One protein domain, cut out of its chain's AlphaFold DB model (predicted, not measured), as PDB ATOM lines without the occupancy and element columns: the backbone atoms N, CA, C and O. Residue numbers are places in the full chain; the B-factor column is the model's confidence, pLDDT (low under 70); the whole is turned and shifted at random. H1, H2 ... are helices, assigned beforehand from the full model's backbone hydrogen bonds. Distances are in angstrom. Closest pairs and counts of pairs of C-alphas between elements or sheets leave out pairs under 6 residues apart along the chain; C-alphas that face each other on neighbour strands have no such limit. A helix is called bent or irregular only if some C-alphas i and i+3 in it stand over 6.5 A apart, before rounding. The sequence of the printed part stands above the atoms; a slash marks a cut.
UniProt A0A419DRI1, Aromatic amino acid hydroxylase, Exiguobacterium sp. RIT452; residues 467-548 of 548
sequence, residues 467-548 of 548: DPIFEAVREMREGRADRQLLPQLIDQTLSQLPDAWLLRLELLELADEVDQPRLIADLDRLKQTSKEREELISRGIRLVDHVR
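Overview. This is residues 467 to 548 of the 548 residues of the protein "Aromatic amino acid hydroxylase" of Exiguobacterium sp. RIT452 (UniProt A0A419DRI1). H5, the longest helix, and H4 pack on one side of H3, which runs through the middle, while H1 and H2 pack on the other side; together the five make an up-and-down bundle, each helix running against the one before it. The 82 printed residues have five named helices, H1 to H5 in chain order, and no named strand: the class is all helix. The whole is compact, with a radius of gyration of the C-alphas of 12.1 A and spans of 36 by 29 by 23 A.

Along the chain. Find C-alpha 531 at (124.283, 177.111, 145.464); from there H5 runs 24.9 A to C-alpha 547 at (118.446, 154.611, 154.492). H4 is residues 516 to 527, 16.2 A, and H3 residues 501 to 510, 14.9 A. H2, residues 483 to 496, 20.1 A, is irregular: C-alphas 484 and 487 are 7.2 A apart. H1, residues 467 to 477, 15.2 A, begins at (140.780, 158.322, 147.969).

Arrangement. Look from H5 to the hub, H3: they touch, with residues 537 to 544 of H5 alone, closest at C-alphas Glu 509 and Val 544, 5.6 A, the same way at a shallow tilt of 12 degrees. H4 and H5 form a hairpin, closest at C-alphas Lys 527 and Glu 534, 4.0 A. H3 and H2 form another, closest at C-alphas Leu 507 and Ile 490, 7.0 A. H3 touches H1 at C-alphas Leu 503 and Phe 470, the closest, 6.5 A. H1 and H5 are apart. Each O i to N i+4 pair is within hydrogen-bond range in H1 and H4; H2 has 8 of 10, H3 5 of 6, H5 12 of 13.

Size, cuts and confidence. The C-alphas farthest apart, Arg 480 and Lys 531, are 36.1 A apart. The printed part has no cut, its four links are tight, and residues 546 to 548 are under pLDDT 70.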
ATOM      1  N   ASP A 467     141.002 159.690 148.456       95.69
ATOM      2  CA  ASP A 467     140.780 158.322 147.969       95.69
ATOM      3  C   ASP A 467     141.033 157.229 149.016       95.69
ATOM      4  O   ASP A 467     140.183 156.348 149.148       95.69
ATOM      5  N   PRO A 468     142.100 157.281 149.843       95.88
ATOM      6  CA  PRO A 468     142.293 156.284 150.895       95.88
ATOM      7  C   PRO A 468     141.158 156.253 151.928       95.88
ATOM      8  O   PRO A 468     140.862 155.197 152.486       95.88
ATOM      9  N   ILE A 469     140.519 157.398 152.197       96.88
ATOM     10  CA  ILE A 469     139.404 157.473 153.149       96.88
ATOM     11  C   ILE A 469     138.117 156.976 152.488       96.88
ATOM     12  O   ILE A 469     137.390 156.206 153.112       96.88
ATOM     13  N   PHE A 470     137.852 157.343 151.228       96.69
ATOM     14  CA  PHE A 470     136.734 156.775 150.466       96.69
ATOM     15  C   PHE A 470     136.819 155.247 150.385       96.69
ATOM     16  O   PHE A 470     135.816 154.572 150.616       96.69
ATOM     17  N   GLU A 471     138.012 154.702 150.133       95.81
ATOM     18  CA  GLU A 471     138.233 153.256 150.111       95.81
ATOM     19  C   GLU A 471     137.942 152.638 151.482       95.81
ATOM     20  O   GLU A 471     137.150 151.708 151.583       95.81
ATOM     21  N   ALA A 472     138.485 153.204 152.566       96.12
ATOM     22  CA  ALA A 472     138.215 152.711 153.916       96.12
ATOM     23  C   ALA A 472     136.714 152.731 154.267       96.12
ATOM     24  O   ALA A 472     136.204 151.778 154.859       96.12
ATOM     25  N   VAL A 473     135.989 153.782 153.871       95.62
ATOM     26  CA  VAL A 473     134.534 153.883 154.063       95.62
ATOM     27  C   VAL A 473     133.792 152.809 153.265       95.62
ATOM     28  O   VAL A 473     132.882 152.166 153.796       95.62
ATOM     29  N   ARG A 474     134.205 152.549 152.021       94.12
ATOM     30  CA  ARG A 474     133.664 151.455 151.206       94.12
ATOM     31  C   ARG A 474     133.901 150.095 151.863       94.12
ATOM     32  O   ARG A 474     132.946 149.334 152.010       94.12
ATOM     33  N   GLU A 475     135.122 149.808 152.310       94.94
ATOM     34  CA  GLU A 475     135.445 148.560 153.010       94.94
ATOM     35  C   GLU A 475     134.582 148.381 154.270       94.94
ATOM     36  O   GLU A 475     134.084 147.286 154.530       94.94
ATOM     37  N   MET A 476     134.337 149.449 155.040       94.69
ATOM     38  CA  MET A 476     133.450 149.402 156.213       94.69
ATOM     39  C   MET A 476     131.985 149.143 155.839       94.69
ATOM     40  O   MET A 476     131.293 148.404 156.547       94.69
ATOM     41  N   ARG A 477     131.495 149.733 154.740       91.00
ATOM     42  CA  ARG A 477     130.131 149.502 154.233       91.00
ATOM     43  C   ARG A 477     129.941 148.053 153.794       91.00
ATOM     44  O   ARG A 477     128.911 147.455 154.087       91.00
ATOM     45  N   GLU A 478     130.946 147.480 153.143       91.69
ATOM     46  CA  GLU A 478     130.932 146.100 152.653       91.69
ATOM     47  C   GLU A 478     131.277 145.062 153.743       91.69
ATOM     48  O   GLU A 478     131.333 143.864 153.468       91.69
ATOM     49  N   GLY A 479     131.498 145.498 154.990       92.12
ATOM     50  CA  GLY A 479     131.822 144.619 156.119       92.12
ATOM     51  C   GLY A 479     133.235 144.027 156.070       92.12
ATOM     52  O   GLY A 479     133.513 143.047 156.758       92.12
ATOM     53  N   ARG A 480     134.122 144.613 155.259       92.94
ATOM     54  CA  ARG A 480     135.519 144.205 155.058       92.94
ATOM     55  C   ARG A 480     136.507 144.946 155.974       92.94
ATOM     56  O   ARG A 480     137.636 144.486 156.131       92.94
ATOM     57  N   ALA A 481     136.084 146.032 156.628       92.06
ATOM     58  CA  ALA A 481     136.884 146.788 157.602       92.06
ATOM     59  C   ALA A 481     136.135 147.085 158.918       92.06
ATOM     60  O   ALA A 481     134.905 147.151 158.954       92.06
ATOM     61  N   ASP A 482     136.898 147.285 160.002       88.56
ATOM     62  CA  ASP A 482     136.369 147.584 161.340       88.56
ATOM     63  C   ASP A 482     135.903 149.046 161.458       88.56
ATOM     64  O   ASP A 482     136.664 149.984 161.211       88.56
ATOM     65  N   ARG A 483     134.662 149.238 161.917       90.38
ATOM     66  CA  ARG A 483     134.062 150.556 162.169       90.38
ATOM     67  C   ARG A 483     134.709 151.308 163.337       90.38
ATOM     68  O   ARG A 483     134.475 152.505 163.465       90.38
ATOM     69  N   GLN A 484     135.551 150.671 164.156       89.31
ATOM     70  CA  GLN A 484     136.308 151.349 165.223       89.31
ATOM     71  C   GLN A 484     137.236 152.460 164.710       89.31
ATOM     72  O   GLN A 484     137.566 153.374 165.464       89.31
ATOM     73  N   LEU A 485     137.645 152.411 163.439       91.19
ATOM     74  CA  LEU A 485     138.472 153.453 162.822       91.19
ATOM     75  C   LEU A 485     137.660 154.678 162.374       91.19
ATOM     76  O   LEU A 485     138.247 155.706 162.038       91.19
ATOM     77  N   LEU A 486     136.325 154.603 162.377       94.62
ATOM     78  CA  LEU A 486     135.459 155.653 161.845       94.62
ATOM     79  C   LEU A 486     135.676 157.027 162.513       94.62
ATOM     80  O   LEU A 486     135.851 157.992 161.765       94.62
ATOM     81  N   PRO A 487     135.780 157.157 163.855       95.25
ATOM     82  CA  PRO A 487     136.035 158.457 164.484       95.25
ATOM     83  C   PRO A 487     137.360 159.088 164.031       95.25
ATOM     84  O   PRO A 487     137.430 160.290 163.780       95.25
ATOM     85  N   GLN A 488     138.404 158.271 163.840       95.12
ATOM     86  CA  GLN A 488     139.699 158.739 163.339       95.12
ATOM     87  C   GLN A 488     139.592 159.257 161.897       95.12
ATOM     88  O   GLN A 488     140.173 160.294 161.572       95.12
ATOM     89  N   LEU A 489     138.848 158.558 161.032       96.38
ATOM     90  CA  LEU A 489     138.622 158.989 159.649       96.38
ATOM     91  C   LEU A 489     137.805 160.287 159.583       96.38
ATOM     92  O   LEU A 489     138.088 161.148 158.745       96.38
ATOM     93  N   ILE A 490     136.834 160.460 160.483       97.19
ATOM     94  CA  ILE A 490     136.060 161.700 160.622       97.19
ATOM     95  C   ILE A 490     136.981 162.852 161.033       97.19
ATOM     96  O   ILE A 490     137.002 163.883 160.360       97.19
ATOM     97  N   ASP A 491     137.801 162.671 162.070       96.38
ATOM     98  CA  ASP A 491     138.753 163.691 162.523       96.38
ATOM     99  C   ASP A 491     139.756 164.073 161.424       96.38
ATOM    100  O   ASP A 491     140.022 165.259 161.193       96.38
ATOM    101  N   GLN A 492     140.282 163.084 160.694       96.56
ATOM    102  CA  GLN A 492     141.171 163.312 159.555       96.56
ATOM    103  C   GLN A 492     140.470 164.099 158.438       96.56
ATOM    104  O   GLN A 492     141.024 165.073 157.930       96.56
ATOM    105  N   THR A 493     139.238 163.730 158.090       97.12
ATOM    106  CA  THR A 493     138.461 164.386 157.027       97.12
ATOM    107  C   THR A 493     138.146 165.842 157.367       97.12
ATOM    108  O   THR A 493     138.329 166.733 156.531       97.12
ATOM    109  N   LEU A 494     137.709 166.104 158.601       96.06
ATOM    110  CA  LEU A 494     137.370 167.450 159.060       96.06
ATOM    111  C   LEU A 494     138.601 168.363 159.147       96.06
ATOM    112  O   LEU A 494     138.487 169.557 158.881       96.06
ATOM    113  N   SER A 495     139.775 167.819 159.488       95.75
ATOM    114  CA  SER A 495     141.000 168.610 159.681       95.75
ATOM    115  C   SER A 495     141.858 168.781 158.424       95.75
ATOM    116  O   SER A 495     142.472 169.833 158.258       95.75
ATOM    117  N   GLN A 496     141.920 167.775 157.547       96.75
ATOM    118  CA  GLN A 496     142.869 167.742 156.424       96.75
ATOM    119  C   GLN A 496     142.208 167.918 155.055       96.75
ATOM    120  O   GLN A 496     142.881 168.311 154.107       96.75
ATOM    121  N   LEU A 497     140.902 167.656 154.938       96.25
ATOM    122  CA  LEU A 497     140.175 167.684 153.666       96.25
ATOM    123  C   LEU A 497     138.980 168.645 153.750       96.25
ATOM    124  O   LEU A 497     137.839 168.189 153.692       96.25
ATOM    125  N   PRO A 498     139.187 169.965 153.916       93.56
ATOM    126  CA  PRO A 498     138.134 170.920 154.293       93.56
ATOM    127  C   PRO A 498     136.975 171.051 153.290       93.56
ATOM    128  O   PRO A 498     135.895 171.488 153.689       93.56
ATOM    129  N   ASP A 499     137.182 170.658 152.029       92.75
ATOM    130  CA  ASP A 499     136.215 170.771 150.927       92.75
ATOM    131  C   ASP A 499     135.555 169.445 150.509       92.75
ATOM    132  O   ASP A 499     134.652 169.451 149.672       92.75
ATOM    133  N   ALA A 500     135.961 168.305 151.086       95.00
ATOM    134  CA  ALA A 500     135.474 166.977 150.691       95.00
ATOM    135  C   ALA A 500     134.050 166.694 151.218       95.00
ATOM    136  O   ALA A 500     133.849 165.884 152.129       95.00
ATOM    137  N   TRP A 501     133.054 167.398 150.678       96.25
ATOM    138  CA  TRP A 501     131.646 167.311 151.084       96.25
ATOM    139  C   TRP A 501     131.052 165.914 150.861       96.25
ATOM    140  O   TRP A 501     130.353 165.409 151.735       96.25
ATOM    141  N   LEU A 502     131.375 165.260 149.740       96.94
ATOM    142  CA  LEU A 502     130.862 163.926 149.423       96.94
ATOM    143  C   LEU A 502     131.365 162.882 150.430       96.94
ATOM    144  O   LEU A 502     130.587 162.072 150.924       96.94
ATOM    145  N   LEU A 503     132.639 162.969 150.818       97.06
ATOM    146  CA  LEU A 503     133.221 162.094 151.836       97.06
ATOM    147  C   LEU A 503     132.526 162.252 153.195       97.06
ATOM    148  O   LEU A 503     132.308 161.273 153.899       97.06
ATOM    149  N   ARG A 504     132.123 163.476 153.560       97.31
ATOM    150  CA  ARG A 504     131.367 163.725 154.799       97.31
ATOM    151  C   ARG A 504     129.984 163.085 154.770       97.31
ATOM    152  O   ARG A 504     129.543 162.619 155.812       97.31
ATOM    153  N   LEU A 505     129.319 163.038 153.615       96.94
ATOM    154  CA  LEU A 505     128.040 162.332 153.467       96.94
ATOM    155  C   LEU A 505     128.217 160.813 153.593       96.94
ATOM    156  O   LEU A 505     127.451 160.166 154.299       96.94
ATOM    157  N   GLU A 506     129.255 160.262 152.963       95.75
ATOM    158  CA  GLU A 506     129.614 158.841 153.064       95.75
ATOM    159  C   GLU A 506     129.941 158.446 154.520       95.75
ATOM    160  O   GLU A 506     129.471 157.421 155.015       95.75
ATOM    161  N   LEU A 507     130.680 159.293 155.243       96.56
ATOM    162  CA  LEU A 507     130.953 159.115 156.674       96.56
ATOM    163  C   LEU A 507     129.689 159.266 157.530       96.56
ATOM    164  O   LEU A 507     129.508 158.505 158.477       96.56
ATOM    165  N   LEU A 508     128.804 160.214 157.200       96.19
ATOM    166  CA  LEU A 508     127.558 160.463 157.933       96.19
ATOM    167  C   LEU A 508     126.646 159.233 157.930       96.19
ATOM    168  O   LEU A 508     126.027 158.930 158.949       96.19
ATOM    169  N   GLU A 509     126.591 158.499 156.819       92.75
ATOM    170  CA  GLU A 509     125.819 157.255 156.708       92.75
ATOM    171  C   GLU A 509     126.268 156.200 157.730       92.75
ATOM    172  O   GLU A 509     125.431 155.492 158.290       92.75
ATOM    173  N   LEU A 510     127.571 156.127 158.017       93.38
ATOM    174  CA  LEU A 510     128.149 155.150 158.942       93.38
ATOM    175  C   LEU A 510     128.274 155.657 160.388       93.38
ATOM    176  O   LEU A 510     128.455 154.840 161.292       93.38
ATOM    177  N   ALA A 511     128.213 156.974 160.598       93.56
ATOM    178  CA  ALA A 511     128.464 157.626 161.881       93.56
ATOM    179  C   ALA A 511     127.380 157.333 162.928       93.56
ATOM    180  O   ALA A 511     126.186 157.257 162.623       93.56
ATOM    181  N   ASP A 512     127.798 157.240 164.188       90.69
ATOM    182  CA  ASP A 512     126.905 157.113 165.338       90.69
ATOM    183  C   ASP A 512     126.282 158.465 165.746       90.69
ATOM    184  O   ASP A 512     126.549 159.512 165.153       90.69
ATOM    185  N   GLU A 513     125.422 158.455 166.766       89.38
ATOM    186  CA  GLU A 513     124.752 159.667 167.263       89.38
ATOM    187  C   GLU A 513     125.723 160.715 167.844       89.38
ATOM    188  O   GLU A 513     125.344 161.877 168.001       89.38
ATOM    189  N   VAL A 514     126.966 160.332 168.161       91.19
ATOM    190  CA  VAL A 514     127.976 161.225 168.743       91.19
ATOM    191  C   VAL A 514     128.672 162.034 167.653       91.19
ATOM    192  O   VAL A 514     128.852 163.244 167.807       91.19
ATOM    193  N   ASP A 515     129.036 161.395 166.542       93.31
ATOM    194  CA  ASP A 515     129.779 162.050 165.465       93.31
ATOM    195  C   ASP A 515     128.886 162.719 164.408       93.31
ATOM    196  O   ASP A 515     129.304 163.693 163.771       93.31
ATOM    197  N   GLN A 516     127.633 162.280 164.253       94.31
ATOM    198  CA  GLN A 516     126.689 162.881 163.302       94.31
ATOM    199  C   GLN A 516     126.530 164.404 163.444       94.31
ATOM    200  O   GLN A 516     126.630 165.091 162.424       94.31
ATOM    201  N   PRO A 517     126.337 164.987 164.650       95.81
ATOM    202  CA  PRO A 517     126.184 166.434 164.786       95.81
ATOM    203  C   PRO A 517     127.393 167.216 164.263       95.81
ATOM    204  O   PRO A 517     127.235 168.304 163.713       95.81
ATOM    205  N   ARG A 518     128.605 166.658 164.402       95.44
ATOM    206  CA  ARG A 518     129.851 167.282 163.932       95.44
ATOM    207  C   ARG A 518     129.914 167.293 162.404       95.44
ATOM    208  O   ARG A 518     130.251 168.319 161.817       95.44
ATOM    209  N   LEU A 519     129.555 166.175 161.769       97.06
ATOM    210  CA  LEU A 519     129.495 166.050 160.310       97.06
ATOM    211  C   LEU A 519     128.407 166.946 159.706       97.06
ATOM    212  O   LEU A 519     128.676 167.648 158.733       97.06
ATOM    213  N   ILE A 520     127.211 166.976 160.304       96.94
ATOM    214  CA  ILE A 520     126.101 167.835 159.861       96.94
ATOM    215  C   ILE A 520     126.492 169.311 159.959       96.94
ATOM    216  O   ILE A 520     126.290 170.053 159.002       96.94
ATOM    217  N   ALA A 521     127.116 169.733 161.064       96.38
ATOM    218  CA  ALA A 521     127.563 171.114 161.224       96.38
ATOM    219  C   ALA A 521     128.576 171.535 160.141       96.38
ATOM    220  O   ALA A 521     128.490 172.647 159.613       96.38
ATOM    221  N   ASP A 522     129.517 170.657 159.771       97.12
ATOM    222  CA  ASP A 522     130.483 170.962 158.709       97.12
ATOM    223  C   ASP A 522     129.849 170.921 157.306       97.12
ATOM    224  O   ASP A 522     130.183 171.738 156.448       97.12
ATOM    225  N   LEU A 523     128.880 170.032 157.077       97.81
ATOM    226  CA  LEU A 523     128.071 170.017 155.856       97.81
ATOM    227  C   LEU A 523     127.234 171.298 155.714       97.81
ATOM    228  O   LEU A 523     127.178 171.865 154.624       97.81
ATOM    229  N   ASP A 524     126.651 171.816 156.798       97.38
ATOM    230  CA  ASP A 524     125.937 173.099 156.799       97.38
ATOM    231  C   ASP A 524     126.862 174.288 156.521       97.38
ATOM    232  O   ASP A 524     126.472 175.213 155.801       97.38
ATOM    233  N   ARG A 525     128.113 174.250 157.002       96.69
ATOM    234  CA  ARG A 525     129.148 175.206 156.585       96.69
ATOM    235  C   ARG A 525     129.409 175.109 155.077       96.69
ATOM    236  O   ARG A 525     129.459 176.132 154.400       96.69
ATOM    237  N   LEU A 526     129.560 173.899 154.536       96.56
ATOM    238  CA  LEU A 526     129.847 173.675 153.114       96.56
ATOM    239  C   LEU A 526     128.684 174.061 152.194       96.56
ATOM    240  O   LEU A 526     128.933 174.598 151.113       96.56
ATOM    241  N   LYS A 527     127.431 173.901 152.632       96.94
ATOM    242  CA  LYS A 527     126.241 174.380 151.905       96.94
ATOM    243  C   LYS A 527     126.297 175.881 151.614       96.94
ATOM    244  O   LYS A 527     125.794 176.322 150.593       96.94
ATOM    245  N   GLN A 528     126.938 176.670 152.477       95.69
ATOM    246  CA  GLN A 528     127.038 178.124 152.306       95.69
ATOM    247  C   GLN A 528     128.098 178.552 151.276       95.69
ATOM    248  O   GLN A 528     128.188 179.733 150.952       95.69
ATOM    249  N   THR A 529     128.913 177.619 150.767       94.44
ATOM    250  CA  THR A 529     130.026 177.941 149.853       94.44
ATOM    251  C   THR A 529     129.598 178.080 148.391       94.44
ATOM    252  O   THR A 529     130.222 178.839 147.654       94.44
ATOM    253  N   SER A 530     128.524 177.409 147.965       93.75
ATOM    254  CA  SER A 530     127.903 177.620 146.653       93.75
ATOM    255  C   SER A 530     126.467 177.092 146.627       93.75
ATOM    256  O   SER A 530     126.111 176.198 147.394       93.75
ATOM    257  N   LYS A 531     125.651 177.606 145.699       91.25
ATOM    258  CA  LYS A 531     124.283 177.111 145.464       91.25
ATOM    259  C   LYS A 531     124.267 175.634 145.045       91.25
ATOM    260  O   LYS A 531     123.393 174.880 145.454       91.25
ATOM    261  N   GLU A 532     125.248 175.209 144.255       90.31
ATOM    262  CA  GLU A 532     125.374 173.815 143.810       90.31
ATOM    263  C   GLU A 532     125.652 172.875 144.987       90.31
ATOM    264  O   GLU A 532     124.993 171.846 145.136       90.31
ATOM    265  N   ARG A 533     126.581 173.253 145.877       93.25
ATOM    266  CA  ARG A 533     126.865 172.496 147.104       93.25
ATOM    267  C   ARG A 533     125.670 172.505 148.046       93.25
ATOM    268  O   ARG A 533     125.376 171.470 148.636       93.25
ATOM    269  N   GLU A 534     124.960 173.628 148.169       95.25
ATOM    270  CA  GLU A 534     123.711 173.700 148.931       95.25
ATOM    271  C   GLU A 534     122.712 172.630 148.464       95.25
ATOM    272  O   GLU A 534     122.198 171.854 149.277       95.25
ATOM    273  N   GLU A 535     122.480 172.560 147.152       92.38
ATOM    274  CA  GLU A 535     121.553 171.627 146.520       92.38
ATOM    275  C   GLU A 535     121.987 170.168 146.707       92.38
ATOM    276  O   GLU A 535     121.190 169.345 147.170       92.38
ATOM    277  N   LEU A 536     123.243 169.849 146.381       93.75
ATOM    278  CA  LEU A 536     123.787 168.495 146.467       93.75
ATOM    279  C   LEU A 536     123.827 167.999 147.915       93.75
ATOM    280  O   LEU A 536     123.260 166.957 148.230       93.75
ATOM    281  N   ILE A 537     124.393 168.771 148.841       96.25
ATOM    282  CA  ILE A 537     124.502 168.350 150.243       96.25
ATOM    283  C   ILE A 537     123.116 168.177 150.874       96.25
ATOM    284  O   ILE A 537     122.866 167.179 151.549       96.25
ATOM    285  N   SER A 538     122.177 169.095 150.621       94.94
ATOM    286  CA  SER A 538     120.815 168.989 151.170       94.94
ATOM    287  C   SER A 538     120.040 167.792 150.608       94.94
ATOM    288  O   SER A 538     119.118 167.282 151.248       94.94
ATOM    289  N   ARG A 539     120.362 167.340 149.390       92.19
ATOM    290  CA  ARG A 539     119.839 166.083 148.832       92.19
ATOM    291  C   ARG A 539     120.516 164.874 149.471       92.19
ATOM    292  O   ARG A 539     119.814 163.964 149.893       92.19
ATOM    293  N   GLY A 540     121.838 164.907 149.613       93.75
ATOM    294  CA  GLY A 540     122.619 163.852 150.250       93.75
ATOM    295  C   GLY A 540     122.196 163.557 151.687       93.75
ATOM    296  O   GLY A 540     121.965 162.399 152.015       93.75
ATOM    297  N   ILE A 541     122.010 164.587 152.519       94.44
ATOM    298  CA  ILE A 541     121.543 164.413 153.907       94.44
ATOM    299  C   ILE A 541     120.185 163.699 153.931       94.44
ATOM    300  O   ILE A 541     120.025 162.708 154.635       94.44
ATOM    301  N   ARG A 542     119.238 164.126 153.083       91.31
ATOM    302  CA  ARG A 542     117.926 163.469 152.981       91.31
ATOM    303  C   ARG A 542     118.033 162.006 152.563       91.31
ATOM    304  O   ARG A 542     117.266 161.199 153.072       91.31
ATOM    305  N   LEU A 543     118.948 161.660 151.656       88.00
ATOM    306  CA  LEU A 543     119.170 160.262 151.271       88.00
ATOM    307  C   LEU A 543     119.652 159.426 152.459       88.00
ATOM    308  O   LEU A 543     119.143 158.330 152.659       88.00
ATOM    309  N   VAL A 544     120.584 159.950 153.261       85.31
ATOM    310  CA  VAL A 544     121.077 159.258 154.463       85.31
ATOM    311  C   VAL A 544     119.946 159.017 155.468       85.31
ATOM    312  O   VAL A 544     119.856 157.924 156.021       85.31
ATOM    313  N   ASP A 545     119.044 159.985 155.645       75.81
ATOM    314  CA  ASP A 545     117.893 159.855 156.550       75.81
ATOM    315  C   ASP A 545     116.873 158.794 156.099       75.81
ATOM    316  O   ASP A 545     116.175 158.244 156.940       75.81
ATOM    317  N   HIS A 546     116.772 158.497 154.796       63.28
ATOM    318  CA  HIS A 546     115.851 157.476 154.261       63.28
ATOM    319  C   HIS A 546     116.429 156.052 154.290       63.28
ATOM    320  O   HIS A 546     115.680 155.088 154.142       63.28
ATOM    321  N   VAL A 547     117.751 155.911 154.413       57.88
ATOM    322  CA  VAL A 547     118.446 154.611 154.492       57.88
ATOM    323  C   VAL A 547     118.474 154.075 155.935       57.88
ATOM    324  O   VAL A 547     118.753 152.894 156.148       57.88
ATOM    325  N   ARG A 548     118.166 154.928 156.918       47.16
ATOM    326  CA  ARG A 548     118.029 154.602 158.345       47.16
ATOM    327  C   ARG A 548     116.581 154.302 158.702       47.16
ATOM    328  O   ARG A 548     116.388 153.409 159.559       47.16
TER     329      ARG A 548